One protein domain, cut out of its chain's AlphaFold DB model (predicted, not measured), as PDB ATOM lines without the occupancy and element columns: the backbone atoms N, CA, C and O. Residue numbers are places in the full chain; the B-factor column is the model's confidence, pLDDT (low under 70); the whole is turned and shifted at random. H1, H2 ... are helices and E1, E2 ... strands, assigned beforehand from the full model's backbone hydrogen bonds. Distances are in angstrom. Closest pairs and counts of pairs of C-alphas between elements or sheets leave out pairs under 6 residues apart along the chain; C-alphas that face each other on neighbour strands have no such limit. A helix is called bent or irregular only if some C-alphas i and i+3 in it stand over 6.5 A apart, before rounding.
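Overview. This is residues 522 to 620 of the 740 residues of an uncharacterized protein of Mucor circinelloides f. circinelloides (strain 1006PhL) (UniProt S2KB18). Look first for the two-stranded hairpin E1 and E2 near the middle, with the longer helices H1, H3 and H5 on one side of it; H1 and H5 cross steeply, and H3 bends. The short helices H2 and H4 sit by the hairpin, the loop at residues 578 to 583 sticks out at one end of the long axis, and the link with Asp 554 lies at the other. The printed part has 99 residues and runs H1, H2, H3, H4, E1, E2, H5; the sheet E1 - E2 is antiparallel, and the class is mostly helix, with 57 of the 67 residues in named elements in helices. It is compact, with a radius of gyration of the C-alphas of 13.3 A, yet only just elongated, spanning 40 by 27 by 25 A.

Along the chain. Find E1 at residues 592 to 596, starting at C-alpha 592 (173.514, 190.055, 207.354), and E2 at 604 to 608; each is 13.0 A long. H5, residues 609 to 620, runs 15.4 A to C-alpha 620 at (152.550, 192.009, 202.880); it is only just irregular, C-alphas 615 and 618 being 6.6 A apart. H1 runs 24.3 A from C-alpha 522 at (154.569, 184.925, 206.415) to residue 538. H3, residues 559 to 577, was assigned as one helix by its hydrogen bonds but is bent, with C-alphas 567 and 570 6.9 A apart; its arms are H3a, 559 to 567, 12.3 A, and H3b, 570 to 577, 10.3 A, at a steep tilt of 45 degrees. H2 is residues 542 to 545, and H4 586 to 590.

Arrangement. In the hairpin, N 593 and O 607 are 2.8 A apart, and N 605 and O 595 2.9 A, within hydrogen-bond range. Residues 546 to 547 pair antiparallel with residues 604 to 605 of E2. The closest C-alphas of H2 and E2 are Leu 545 and Asn 606, 4.9 A; those of H3a and E1 are Phe 565 and Ser 596, 6.4 A. H4 touches H5, which meets it with residues 609 to 610 alone; the closest C-alphas are Leu 589 and Cys 609, 5.0 A. H1 and H5 touch, closest at the C-alphas of Thr 525 and Gly 616, 4.3 A, and run opposite ways at a steep tilt of 69 degrees, only just short of about perpendicular. H1, with residues 523 to 530 alone, only just touches H3a, with 3 pairs of C-alphas within 8 A, the closest Phe 526 and Ser 566, 6.2 A. H1 and H2 only just touch, with 3 such pairs, only at the corner by their link; the closest C-alphas are Leu 536 and Leu 542, 5.1 A. H3b and H5 are close but not clearly touching: C-alphas 576 and 609 are 7.4 A apart. Every O i to N i+4 pair is within hydrogen-bond range in H1, H3a and H3b; H5 has 5 of 8, H4 0 of 1 with 1 of 2 O i to N i+3 pairs, and H2 is too short for an i+4 pair.

Size, cuts and confidence. The two C-alphas farthest apart are those of Asp 554 and Asn 581, 40.5 A. The printed part has no cut, and the link H2 to H3, 13 residues, is long. Residues 554 to 555 and 580 to 583 have pLDDT under 70; the mean of the printed part is 86.3.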
ATOM      1  N   MET A 522     153.200 185.415 206.535       87.12
ATOM      2  CA  MET A 522     154.569 184.925 206.415       87.12
ATOM      3  C   MET A 522     154.846 184.429 205.002       87.12
ATOM      4  O   MET A 522     155.841 184.847 204.412       87.12
ATOM      5  N   ASP A 523     153.936 183.643 204.424       89.94
ATOM      6  CA  ASP A 523     154.079 183.174 203.041       89.94
ATOM      7  C   ASP A 523     154.183 184.376 202.082       89.94
ATOM      8  O   ASP A 523     155.107 184.467 201.274       89.94
ATOM      9  N   THR A 524     153.314 185.378 202.249       91.19
ATOM     10  CA  THR A 524     153.327 186.625 201.465       91.19
ATOM     11  C   THR A 524     154.630 187.406 201.649       91.19
ATOM     12  O   THR A 524     155.182 187.950 200.691       91.19
ATOM     13  N   THR A 525     155.150 187.449 202.879       91.38
ATOM     14  CA  THR A 525     156.426 188.097 203.214       91.38
ATOM     15  C   THR A 525     157.591 187.411 202.505       91.38
ATOM     16  O   THR A 525     158.459 188.087 201.952       91.38
ATOM     17  N   PHE A 526     157.608 186.078 202.481       93.25
ATOM     18  CA  PHE A 526     158.667 185.304 201.836       93.25
ATOM     19  C   PHE A 526     158.603 185.417 200.317       93.25
ATOM     20  O   PHE A 526     159.643 185.603 199.690       93.25
ATOM     21  N   VAL A 527     157.403 185.410 199.731       93.62
ATOM     22  CA  VAL A 527     157.210 185.689 198.301       93.62
ATOM     23  C   VAL A 527     157.711 187.092 197.949       93.62
ATOM     24  O   VAL A 527     158.432 187.261 196.967       93.62
ATOM     25  N   ALA A 528     157.382 188.108 198.752       93.62
ATOM     26  CA  ALA A 528     157.836 189.478 198.515       93.62
ATOM     27  C   ALA A 528     159.370 189.605 198.599       93.62
ATOM     28  O   ALA A 528     159.986 190.214 197.720       93.62
ATOM     29  N   MET A 529     159.992 188.953 199.586       94.25
ATOM     30  CA  MET A 529     161.451 188.859 199.690       94.25
ATOM     31  C   MET A 529     162.078 188.138 198.496       94.25
ATOM     32  O   MET A 529     163.085 188.594 197.958       94.25
ATOM     33  N   TRP A 530     161.484 187.033 198.056       94.38
ATOM     34  CA  TRP A 530     161.981 186.277 196.913       94.38
ATOM     35  C   TRP A 530     161.945 187.100 195.625       94.38
ATOM     36  O   TRP A 530     162.947 187.201 194.916       94.38
ATOM     37  N   ASN A 531     160.827 187.785 195.377       92.88
ATOM     38  CA  ASN A 531     160.677 188.699 194.246       92.88
ATOM     39  C   ASN A 531     161.710 189.835 194.289       92.88
ATOM     40  O   ASN A 531     162.195 190.275 193.246       92.88
ATOM     41  N   TYR A 532     162.075 190.305 195.485       93.06
ATOM     42  CA  TYR A 532     163.131 191.299 195.652       93.06
ATOM     43  C   TYR A 532     164.508 190.755 195.235       93.06
ATOM     44  O   TYR A 532     165.234 191.439 194.514       93.06
ATOM     45  N   TYR A 533     164.853 189.516 195.600       91.50
ATOM     46  CA  TYR A 533     166.101 188.889 195.149       91.50
ATOM     47  C   TYR A 533     166.128 188.638 193.639       91.50
ATOM     48  O   TYR A 533     167.129 188.957 193.001       91.50
ATOM     49  N   GLN A 534     165.025 188.175 193.046       89.38
ATOM     50  CA  GLN A 534     164.903 188.042 191.588       89.38
ATOM     51  C   GLN A 534     165.054 189.393 190.873       89.38
ATOM     52  O   GLN A 534     165.678 189.496 189.815       89.38
ATOM     53  N   LEU A 535     164.536 190.473 191.467       90.19
ATOM     54  CA  LEU A 535     164.741 191.819 190.944       90.19
ATOM     55  C   LEU A 535     166.220 192.232 191.014       90.19
ATOM     56  O   LEU A 535     166.736 192.806 190.055       90.19
ATOM     57  N   LEU A 536     166.920 191.946 192.114       88.88
ATOM     58  CA  LEU A 536     168.354 192.233 192.234       88.88
ATOM     59  C   LEU A 536     169.199 191.421 191.251       88.88
ATOM     60  O   LEU A 536     170.138 191.968 190.673       88.88
ATOM     61  N   GLU A 537     168.841 190.161 191.027       86.25
ATOM     62  CA  GLU A 537     169.441 189.288 190.017       86.25
ATOM     63  C   GLU A 537     169.317 189.906 188.624       86.25
ATOM     64  O   GLU A 537     170.318 190.128 187.943       86.25
ATOM     65  N   SER A 538     168.098 190.301 188.245       84.38
ATOM     66  CA  SER A 538     167.825 190.912 186.940       84.38
ATOM     67  C   SER A 538     168.573 192.233 186.715       84.38
ATOM     68  O   SER A 538     168.882 192.587 185.578       84.38
ATOM     69  N   ASN A 539     168.903 192.943 187.801       86.75
ATOM     70  CA  ASN A 539     169.660 194.194 187.775       86.75
ATOM     71  C   ASN A 539     171.180 193.993 187.929       86.75
ATOM     72  O   ASN A 539     171.920 194.977 187.915       86.75
ATOM     73  N   GLY A 540     171.664 192.754 188.081       83.44
ATOM     74  CA  GLY A 540     173.089 192.451 188.260       83.44
ATOM     75  C   GLY A 540     173.660 192.933 189.598       83.44
ATOM     76  O   GLY A 540     174.819 193.336 189.678       83.44
ATOM     77  N   HIS A 541     172.838 192.961 190.648       86.00
ATOM     78  CA  HIS A 541     173.217 193.415 191.991       86.00
ATOM     79  C   HIS A 541     173.180 192.301 193.044       86.00
ATOM     80  O   HIS A 541     173.454 192.563 194.216       86.00
ATOM     81  N   LEU A 542     172.847 191.072 192.641       86.25
ATOM     82  CA  LEU A 542     172.706 189.944 193.558       86.25
ATOM     83  C   LEU A 542     174.044 189.477 194.148       86.25
ATOM     84  O   LEU A 542     174.066 189.101 195.313       86.25
ATOM     85  N   ASP A 543     175.151 189.605 193.408       82.62
ATOM     86  CA  ASP A 543     176.482 189.102 193.793       82.62
ATOM     87  C   ASP A 543     176.951 189.548 195.188       82.62
ATOM     88  O   ASP A 543     177.674 188.829 195.872       82.62
ATOM     89  N   ALA A 544     176.539 190.739 195.637       81.88
ATOM     90  CA  ALA A 544     176.892 191.264 196.958       81.88
ATOM     91  C   ALA A 544     176.122 190.591 198.113       81.88
ATOM     92  O   ALA A 544     176.513 190.707 199.276       81.88
ATOM     93  N   LEU A 545     175.019 189.911 197.800       84.50
ATOM     94  CA  LEU A 545     174.065 189.323 198.737       84.50
ATOM     95  C   LEU A 545     173.901 187.813 198.546       84.50
ATOM     96  O   LEU A 545     172.999 187.227 199.136       84.50
ATOM     97  N   SER A 546     174.759 187.172 197.758       86.62
ATOM     98  CA  SER A 546     174.690 185.738 197.488       86.62
ATOM     99  C   SER A 546     176.050 185.069 197.623       86.62
ATOM    100  O   SER A 546     177.062 185.602 197.174       86.62
ATOM    101  N   GLY A 547     176.067 183.867 198.189       85.25
ATOM    102  CA  GLY A 547     177.204 182.958 198.128       85.25
ATOM    103  C   GLY A 547     176.841 181.743 197.289       85.25
ATOM    104  O   GLY A 547     176.325 180.780 197.844       85.25
ATOM    105  N   PHE A 548     177.087 181.776 195.977       86.31
ATOM    106  CA  PHE A 548     176.806 180.646 195.081       86.31
ATOM    107  C   PHE A 548     178.027 179.740 194.884       86.31
ATOM    108  O   PHE A 548     179.170 180.202 194.880       86.31
ATOM    109  N   CYS A 549     177.792 178.436 194.704       84.00
ATOM    110  CA  CYS A 549     178.820 177.501 194.248       84.00
ATOM    111  C   CYS A 549     179.058 177.650 192.732       84.00
ATOM    112  O   CYS A 549     178.257 178.257 192.025       84.00
ATOM    113  N   GLU A 550     180.149 177.082 192.206       78.50
ATOM    114  CA  GLU A 550     180.473 177.178 190.769       78.50
ATOM    115  C   GLU A 550     179.398 176.552 189.863       78.50
ATOM    116  O   GLU A 550     179.211 177.015 188.743       78.50
ATOM    117  N   GLU A 551     178.655 175.552 190.346       76.81
ATOM    118  CA  GLU A 551     177.538 174.950 189.599       76.81
ATOM    119  C   GLU A 551     176.330 175.893 189.498       76.81
ATOM    120  O   GLU A 551     175.559 175.808 188.545       76.81
ATOM    121  N   HIS A 552     176.190 176.824 190.447       79.06
ATOM    122  CA  HIS A 552     175.051 177.735 190.574       79.06
ATOM    123  C   HIS A 552     175.397 179.196 190.243       79.06
ATOM    124  O   HIS A 552     174.620 180.106 190.506       79.06
ATOM    125  N   LYS A 553     176.567 179.433 189.643       70.50
ATOM    126  CA  LYS A 553     177.103 180.774 189.370       70.50
ATOM    127  C   LYS A 553     176.358 181.533 188.268       70.50
ATOM    128  O   LYS A 553     176.351 182.757 188.284       70.50
ATOM    129  N   ASP A 554     175.723 180.797 187.355       67.88
ATOM    130  CA  ASP A 554     174.926 181.322 186.237       67.88
ATOM    131  C   ASP A 554     173.418 181.027 186.402       67.88
ATOM    132  O   ASP A 554     172.651 181.089 185.436       67.88
ATOM    133  N   ILE A 555     172.982 180.619 187.598       67.12
ATOM    134  CA  ILE A 555     171.594 180.213 187.831       67.12
ATOM    135  C   ILE A 555     170.661 181.414 187.880       67.12
ATOM    136  O   ILE A 555     170.996 182.429 188.466       67.12
ATOM    137  N   ILE A 556     169.472 181.220 187.300       74.62
ATOM    138  CA  ILE A 556     168.272 182.026 187.541       74.62
ATOM    139  C   ILE A 556     167.578 181.434 188.768       74.62
ATOM    140  O   ILE A 556     167.248 180.244 188.744       74.62
ATOM    141  N   LEU A 557     167.333 182.233 189.808       83.06
ATOM    142  CA  LEU A 557     166.630 181.826 191.033       83.06
ATOM    143  C   LEU A 557     165.337 181.025 190.739       83.06
ATOM    144  O   LEU A 557     164.276 181.588 190.442       83.06
ATOM    145  N   SER A 558     165.449 179.691 190.805       86.50
ATOM    146  CA  SER A 558     164.399 178.714 190.455       86.50
ATOM    147  C   SER A 558     163.384 178.459 191.583       86.50
ATOM    148  O   SER A 558     163.555 178.913 192.715       86.50
ATOM    149  N   LEU A 559     162.328 177.691 191.279       87.19
ATOM    150  CA  LEU A 559     161.313 177.286 192.259       87.19
ATOM    151  C   LEU A 559     161.896 176.416 193.385       87.19
ATOM    152  O   LEU A 559     161.554 176.631 194.542       87.19
ATOM    153  N   ASP A 560     162.816 175.503 193.069       88.12
ATOM    154  CA  ASP A 560     163.449 174.629 194.069       88.12
ATOM    155  C   ASP A 560     164.241 175.446 195.103       88.12
ATOM    156  O   ASP A 560     164.202 175.167 196.305       88.12
ATOM    157  N   HIS A 561     164.889 176.529 194.653       90.94
ATOM    158  CA  HIS A 561     165.570 177.449 195.558       90.94
ATOM    159  C   HIS A 561     164.589 178.212 196.454       90.94
ATOM    160  O   HIS A 561     164.869 178.420 197.636       90.94
ATOM    161  N   TYR A 562     163.425 178.602 195.922       93.12
ATOM    162  CA  TYR A 562     162.370 179.241 196.711       93.12
ATOM    163  C   TYR A 562     161.792 178.295 197.770       93.12
ATOM    164  O   TYR A 562     161.566 178.708 198.908       93.12
ATOM    165  N   GLU A 563     161.568 177.022 197.440       92.50
ATOM    166  CA  GLU A 563     161.076 176.032 198.404       92.50
ATOM    167  C   GLU A 563     162.060 175.848 199.567       92.50
ATOM    168  O   GLU A 563     161.658 175.813 200.733       92.50
ATOM    169  N   CYS A 564     163.363 175.798 199.277       92.88
ATOM    170  CA  CYS A 564     164.388 175.726 200.314       92.88
ATOM    171  C   CYS A 564     164.459 177.023 201.140       92.88
ATOM    172  O   CYS A 564     164.442 176.974 202.371       92.88
ATOM    173  N   PHE A 565     164.453 178.182 200.475       93.81
ATOM    174  CA  PHE A 565     164.428 179.498 201.116       93.81
ATOM    175  C   PHE A 565     163.233 179.647 202.070       93.81
ATOM    176  O   PHE A 565     163.412 179.927 203.253       93.81
ATOM    177  N   SER A 566     162.016 179.407 201.580       93.19
ATOM    178  CA  SER A 566     160.773 179.534 202.355       93.19
ATOM    179  C   SER A 566     160.700 178.553 203.526       93.19
ATOM    180  O   SER A 566     160.160 178.909 204.569       93.19
ATOM    181  N   THR A 567     161.301 177.364 203.407       94.31
ATOM    182  CA  THR A 567     161.391 176.398 204.515       94.31
ATOM    183  C   THR A 567     162.311 176.891 205.639       94.31
ATOM    184  O   THR A 567     162.025 176.646 206.806       94.31
ATOM    185  N   ASN A 568     163.394 177.602 205.306       92.62
ATOM    186  CA  ASN A 568     164.401 178.054 206.276       92.62
ATOM    187  C   ASN A 568     164.078 179.428 206.903       92.62
ATOM    188  O   ASN A 568     164.615 179.788 207.950       92.62
ATOM    189  N   MET A 569     163.208 180.218 206.270       91.62
ATOM    190  CA  MET A 569     162.863 181.571 206.718       91.62
ATOM    191  C   MET A 569     162.137 181.649 208.078       91.62
ATOM    192  O   MET A 569     162.424 182.582 208.831       91.62
ATOM    193  N   PRO A 570     161.215 180.734 208.443       90.69
ATOM    194  CA  PRO A 570     160.542 180.767 209.740       90.69
ATOM    195  C   PRO A 570     161.496 180.715 210.936       90.69
ATOM    196  O   PRO A 570     161.270 181.423 211.915       90.69
ATOM    197  N   ASP A 571     162.567 179.923 210.858       89.00
ATOM    198  CA  ASP A 571     163.556 179.807 211.938       89.00
ATOM    199  C   ASP A 571     164.291 181.132 212.148       89.00
ATOM    200  O   ASP A 571     164.425 181.613 213.274       89.00
ATOM    201  N   LEU A 572     164.686 181.768 211.044       88.38
ATOM    202  CA  LEU A 572     165.304 183.088 211.045       88.38
ATOM    203  C   LEU A 572     164.356 184.163 211.600       88.38
ATOM    204  O   LEU A 572     164.755 184.998 212.411       88.38
ATOM    205  N   PHE A 573     163.083 184.124 211.197       86.81
ATOM    206  CA  PHE A 573     162.062 185.039 211.699       86.81
ATOM    207  C   PHE A 573     161.854 184.879 213.210       86.81
ATOM    208  O   PHE A 573     161.846 185.866 213.942       86.81
ATOM    209  N   ASN A 574     161.728 183.643 213.698       85.31
ATOM    210  CA  ASN A 574     161.560 183.374 215.126       85.31
ATOM    211  C   ASN A 574     162.776 183.846 215.936       85.31
ATOM    212  O   ASN A 574     162.596 184.494 216.969       85.31
ATOM    213  N   ALA A 575     163.991 183.623 215.428       84.38
ATOM    214  CA  ALA A 575     165.216 184.098 216.064       84.38
ATOM    215  C   ALA A 575     165.263 185.634 216.184       84.38
ATOM    216  O   ALA A 575     165.777 186.166 217.167       84.38
ATOM    217  N   TRP A 576     164.719 186.366 215.206       84.38
ATOM    218  CA  TRP A 576     164.691 187.831 215.239       84.38
ATOM    219  C   TRP A 576     163.546 188.425 216.059       84.38
ATOM    220  O   TRP A 576     163.776 189.424 216.733       84.38
ATOM    221  N   PHE A 577     162.345 187.844 216.018       78.12
ATOM    222  CA  PHE A 577     161.139 188.488 216.560       78.12
ATOM    223  C   PHE A 577     160.514 187.790 217.771       78.12
ATOM    224  O   PHE A 577     159.760 188.426 218.501       78.12
ATOM    225  N   ARG A 578     160.775 186.494 217.987       72.12
ATOM    226  CA  ARG A 578     160.155 185.720 219.078       72.12
ATOM    227  C   ARG A 578     161.113 185.493 220.245       72.12
ATOM    228  O   ARG A 578     160.691 185.569 221.394       72.12
ATOM    229  N   ASP A 579     162.385 185.243 219.948       70.44
ATOM    230  CA  ASP A 579     163.382 184.894 220.968       70.44
ATOM    231  C   ASP A 579     164.121 186.123 221.535       70.44
ATOM    232  O   ASP A 579     164.661 186.064 222.643       70.44
ATOM    233  N   ASN A 580     164.099 187.256 220.824       61.75
ATOM    234  CA  ASN A 580     164.702 188.520 221.249       61.75
ATOM    235  C   ASN A 580     163.630 189.506 221.736       61.75
ATOM    236  O   ASN A 580     162.953 190.148 220.941       61.75
ATOM    237  N   ASN A 581     163.501 189.654 223.058       59.09
ATOM    238  CA  ASN A 581     162.634 190.670 223.677       59.09
ATOM    239  C   ASN A 581     163.275 192.073 223.739       59.09
ATOM    240  O   ASN A 581     162.619 193.024 224.166       59.09
ATOM    241  N   ASP A 582     164.548 192.205 223.355       62.62
ATOM    242  CA  ASP A 582     165.283 193.469 223.384       62.62
ATOM    243  C   ASP A 582     165.199 194.198 222.033       62.62
ATOM    244  O   ASP A 582     165.194 193.590 220.963       62.62
ATOM    245  N   ILE A 583     165.143 195.532 222.086       67.31
ATOM    246  CA  ILE A 583     165.125 196.401 220.903       67.31
ATOM    247  C   ILE A 583     166.439 196.203 220.137       67.31
ATOM    248  O   ILE A 583     167.491 196.622 220.621       67.31
ATOM    249  N   LEU A 584     166.368 195.609 218.938       73.38
ATOM    250  CA  LEU A 584     167.519 195.471 218.042       73.38
ATOM    251  C   LEU A 584     168.158 196.845 217.801       73.38
ATOM    252  O   LEU A 584     167.488 197.813 217.425       73.38
ATOM    253  N   SER A 585     169.469 196.937 218.000       77.19
ATOM    254  CA  SER A 585     170.233 198.128 217.644       77.19
ATOM    255  C   SER A 585     170.228 198.348 216.125       77.19
ATOM    256  O   SER A 585     170.059 197.420 215.333       77.19
ATOM    257  N   ASN A 586     170.452 199.590 215.679       77.31
ATOM    258  CA  ASN A 586     170.512 199.893 214.242       77.31
ATOM    259  C   ASN A 586     171.589 199.083 213.503       77.31
ATOM    260  O   ASN A 586     171.424 198.811 212.317       77.31
ATOM    261  N   GLU A 587     172.666 198.711 214.196       78.69
ATOM    262  CA  GLU A 587     173.759 197.898 213.658       78.69
ATOM    263  C   GLU A 587     173.333 196.430 213.493       78.69
ATOM    264  O   GLU A 587     173.646 195.814 212.478       78.69
ATOM    265  N   GLU A 588     172.541 195.892 214.424       80.44
ATOM    266  CA  GLU A 588     171.964 194.542 214.327       80.44
ATOM    267  C   GLU A 588     170.876 194.446 213.250       80.44
ATOM    268  O   GLU A 588     170.753 193.413 212.594       80.44
ATOM    269  N   LEU A 589     170.124 195.528 213.001       83.50
ATOM    270  CA  LEU A 589     169.136 195.576 211.917       83.50
ATOM    271  C   LEU A 589     169.767 195.437 210.523       83.50
ATOM    272  O   LEU A 589     169.121 194.916 209.612       83.50
ATOM    273  N   ASP A 590     171.004 195.912 210.362       88.50
ATOM    274  CA  ASP A 590     171.758 195.875 209.104       88.50
ATOM    275  C   ASP A 590     172.734 194.689 209.018       88.50
ATOM    276  O   ASP A 590     173.339 194.465 207.969       88.50
ATOM    277  N   ALA A 591     172.872 193.902 210.090       89.50
ATOM    278  CA  ALA A 591     173.706 192.712 210.095       89.50
ATOM    279  C   ALA A 591     173.107 191.629 209.185       89.50
ATOM    280  O   ALA A 591     171.942 191.246 209.317       89.50
ATOM    281  N   TYR A 592     173.920 191.123 208.260       91.81
ATOM    282  CA  TYR A 592     173.514 190.055 207.354       91.81
ATOM    283  C   TYR A 592     173.597 188.693 208.035       91.81
ATOM    284  O   TYR A 592     174.603 188.354 208.661       91.81
ATOM    285  N   GLN A 593     172.558 187.892 207.837       91.56
ATOM    286  CA  GLN A 593     172.548 186.469 208.130       91.56
ATOM    287  C   GLN A 593     172.380 185.698 206.825       91.56
ATOM    288  O   GLN A 593     171.625 186.105 205.943       91.56
ATOM    289  N   SER A 594     173.122 184.605 206.684       92.44
ATOM    290  CA  SER A 594     173.054 183.764 205.496       92.44
ATOM    291  C   SER A 594     171.962 182.712 205.668       92.44
ATOM    292  O   SER A 594     171.988 181.949 206.631       92.44
ATOM    293  N   ILE A 595     171.034 182.641 204.718       93.56
ATOM    294  CA  ILE A 595     170.009 181.604 204.629       93.56
ATOM    295  C   ILE A 595     170.357 180.637 203.499       93.56
ATOM    296  O   ILE A 595     170.696 181.071 202.398       93.56
ATOM    297  N   SER A 596     170.299 179.331 203.768       92.75
ATOM    298  CA  SER A 596     170.513 178.326 202.722       92.75
ATOM    299  C   SER A 596     169.346 178.327 201.747       92.75
ATOM    300  O   SER A 596     168.188 178.350 202.170       92.75
ATOM    301  N   ILE A 597     169.652 178.270 200.454       92.06
ATOM    302  CA  ILE A 597     168.650 178.169 199.383       92.06
ATOM    303  C   ILE A 597     168.724 176.840 198.634       92.06
ATOM    304  O   ILE A 597     167.979 176.625 197.690       92.06
ATOM    305  N   ASP A 598     169.609 175.940 199.047       90.69
ATOM    306  CA  ASP A 598     169.766 174.626 198.444       90.69
ATOM    307  C   ASP A 598     170.099 173.594 199.535       90.69
ATOM    308  O   ASP A 598     170.663 173.941 200.577       90.69
ATOM    309  N   LYS A 599     169.667 172.342 199.351       88.38
ATOM    310  CA  LYS A 599     169.874 171.260 200.332       88.38
ATOM    311  C   LYS A 599     171.147 170.456 200.066       88.38
ATOM    312  O   LYS A 599     171.632 169.773 200.965       88.38
ATOM    313  N   GLU A 600     171.655 170.507 198.842       89.38
ATOM    314  CA  GLU A 600     172.743 169.677 198.329       89.38
ATOM    315  C   GLU A 600     174.060 170.457 198.207       89.38
ATOM    316  O   GLU A 600     175.134 169.852 198.172       89.38
ATOM    317  N   CYS A 601     174.011 171.792 198.219       87.62
ATOM    318  CA  CYS A 601     175.193 172.650 198.172       87.62
ATOM    319  C   CYS A 601     175.187 173.777 199.220       87.62
ATOM    320  O   CYS A 601     174.248 173.965 199.986       87.62
ATOM    321  N   THR A 602     176.279 174.546 199.267       88.56
ATOM    322  CA  THR A 602     176.481 175.653 200.219       88.56
ATOM    323  C   THR A 602     175.923 176.986 199.712       88.56
ATOM    324  O   THR A 602     176.446 178.035 200.089       88.56
ATOM    325  N   CYS A 603     174.938 176.964 198.809       91.06
ATOM    326  CA  CYS A 603     174.384 178.186 198.240       91.06
ATOM    327  C   CYS A 603     173.552 178.945 199.270       91.06
ATOM    328  O   CYS A 603     172.612 178.395 199.848       91.06
ATOM    329  N   THR A 604     173.876 180.220 199.473       93.62
ATOM    330  CA  THR A 604     173.198 181.059 200.460       93.62
ATOM    331  C   THR A 604     172.804 182.422 199.911       93.62
ATOM    332  O   THR A 604     173.460 182.974 199.025       93.62
ATOM    333  N   LEU A 605     171.744 182.987 200.487       93.88
ATOM    334  CA  LEU A 605     171.396 184.398 200.356       93.88
ATOM    335  C   LEU A 605     171.657 185.113 201.676       93.88
ATOM    336  O   LEU A 605     171.381 184.588 202.748       93.88
ATOM    337  N   ASN A 606     172.179 186.326 201.606       93.69
ATOM    338  CA  ASN A 606     172.368 187.190 202.755       93.69
ATOM    339  C   ASN A 606     171.136 188.071 202.921       93.69
ATOM    340  O   ASN A 606     170.767 188.828 202.020       93.69
ATOM    341  N   ILE A 607     170.521 187.984 204.092       94.06
ATOM    342  CA  ILE A 607     169.334 188.735 204.478       94.06
ATOM    343  C   ILE A 607     169.628 189.484 205.775       94.06
ATOM    344  O   ILE A 607     170.161 188.919 206.728       94.06
ATOM    345  N   SER A 608     169.311 190.773 205.811       92.56
ATOM    346  CA  SER A 608     169.301 191.540 207.057       92.56
ATOM    347  C   SER A 608     167.877 191.664 207.587       92.56
ATOM    348  O   SER A 608     166.906 191.580 206.824       92.56
ATOM    349  N   CYS A 609     167.737 191.915 208.889       89.00
ATOM    350  CA  CYS A 609     166.427 192.164 209.485       89.00
ATOM    351  C   CYS A 609     165.742 193.352 208.784       89.00
ATOM    352  O   CYS A 609     164.587 193.244 208.376       89.00
ATOM    353  N   ARG A 610     166.470 194.441 208.486       90.06
ATOM    354  CA  ARG A 610     165.923 195.586 207.737       90.06
ATOM    355  C   ARG A 610     165.397 195.204 206.352       90.06
ATOM    356  O   ARG A 610     164.353 195.716 205.957       90.06
ATOM    357  N   MET A 611     166.071 194.319 205.619       91.94
ATOM    358  CA  MET A 611     165.560 193.851 204.325       91.94
ATOM    359  C   MET A 611     164.241 193.098 204.489       91.94
ATOM    360  O   MET A 611     163.288 193.402 203.777       91.94
ATOM    361  N   LEU A 612     164.158 192.185 205.460       90.69
ATOM    362  CA  LEU A 612     162.927 191.448 205.744       90.69
ATOM    363  C   LEU A 612     161.762 192.382 206.103       90.69
ATOM    364  O   LEU A 612     160.641 192.192 205.628       90.69
ATOM    365  N   LEU A 613     162.039 193.427 206.886       88.62
ATOM    366  CA  LEU A 613     161.070 194.465 207.233       88.62
ATOM    367  C   LEU A 613     160.587 195.236 205.997       88.62
ATOM    368  O   LEU A 613     159.383 195.359 205.775       88.62
ATOM    369  N   GLU A 614     161.514 195.780 205.208       90.81
ATOM    370  CA  GLU A 614     161.209 196.733 204.134       90.81
ATOM    371  C   GLU A 614     160.728 196.067 202.841       90.81
ATOM    372  O   GLU A 614     159.787 196.561 202.219       90.81
ATOM    373  N   ALA A 615     161.362 194.967 202.428       92.44
ATOM    374  CA  ALA A 615     161.081 194.275 201.171       92.44
ATOM    375  C   ALA A 615     160.131 193.079 201.331       92.44
ATOM    376  O   ALA A 615     159.524 192.664 200.347       92.44
ATOM    377  N   GLY A 616     159.961 192.554 202.547       92.31
ATOM    378  CA  GLY A 616     159.053 191.443 202.830       92.31
ATOM    379  C   GLY A 616     157.758 191.891 203.504       92.31
ATOM    380  O   GLY A 616     156.683 191.928 202.902       92.31
ATOM    381  N   LEU A 617     157.871 192.247 204.783       88.62
ATOM    382  CA  LEU A 617     156.726 192.347 205.683       88.62
ATOM    383  C   LEU A 617     155.902 193.624 205.460       88.62
ATOM    384  O   LEU A 617     154.672 193.580 205.462       88.62
ATOM    385  N   LYS A 618     156.541 194.768 205.178       91.00
ATOM    386  CA  LYS A 618     155.824 196.004 204.812       91.00
ATOM    387  C   LYS A 618     154.969 195.854 203.540       91.00
ATOM    388  O   LYS A 618     153.831 196.337 203.546       91.00
ATOM    389  N   PRO A 619     155.447 195.222 202.453       92.44
ATOM    390  CA  PRO A 619     154.604 194.872 201.311       92.44
ATOM    391  C   PRO A 619     153.414 193.982 201.679       92.44
ATOM    392  O   PRO A 619     152.288 194.334 201.325       92.44
ATOM    393  N   ALA A 620     153.626 192.910 202.452       90.38
ATOM    394  CA  ALA A 620     152.550 192.009 202.880       90.38
ATOM    395  C   ALA A 620     151.461 192.746 203.684       90.38
ATOM    396  O   ALA A 620     150.275 192.688 203.353       90.38
TER     397      ALA A 620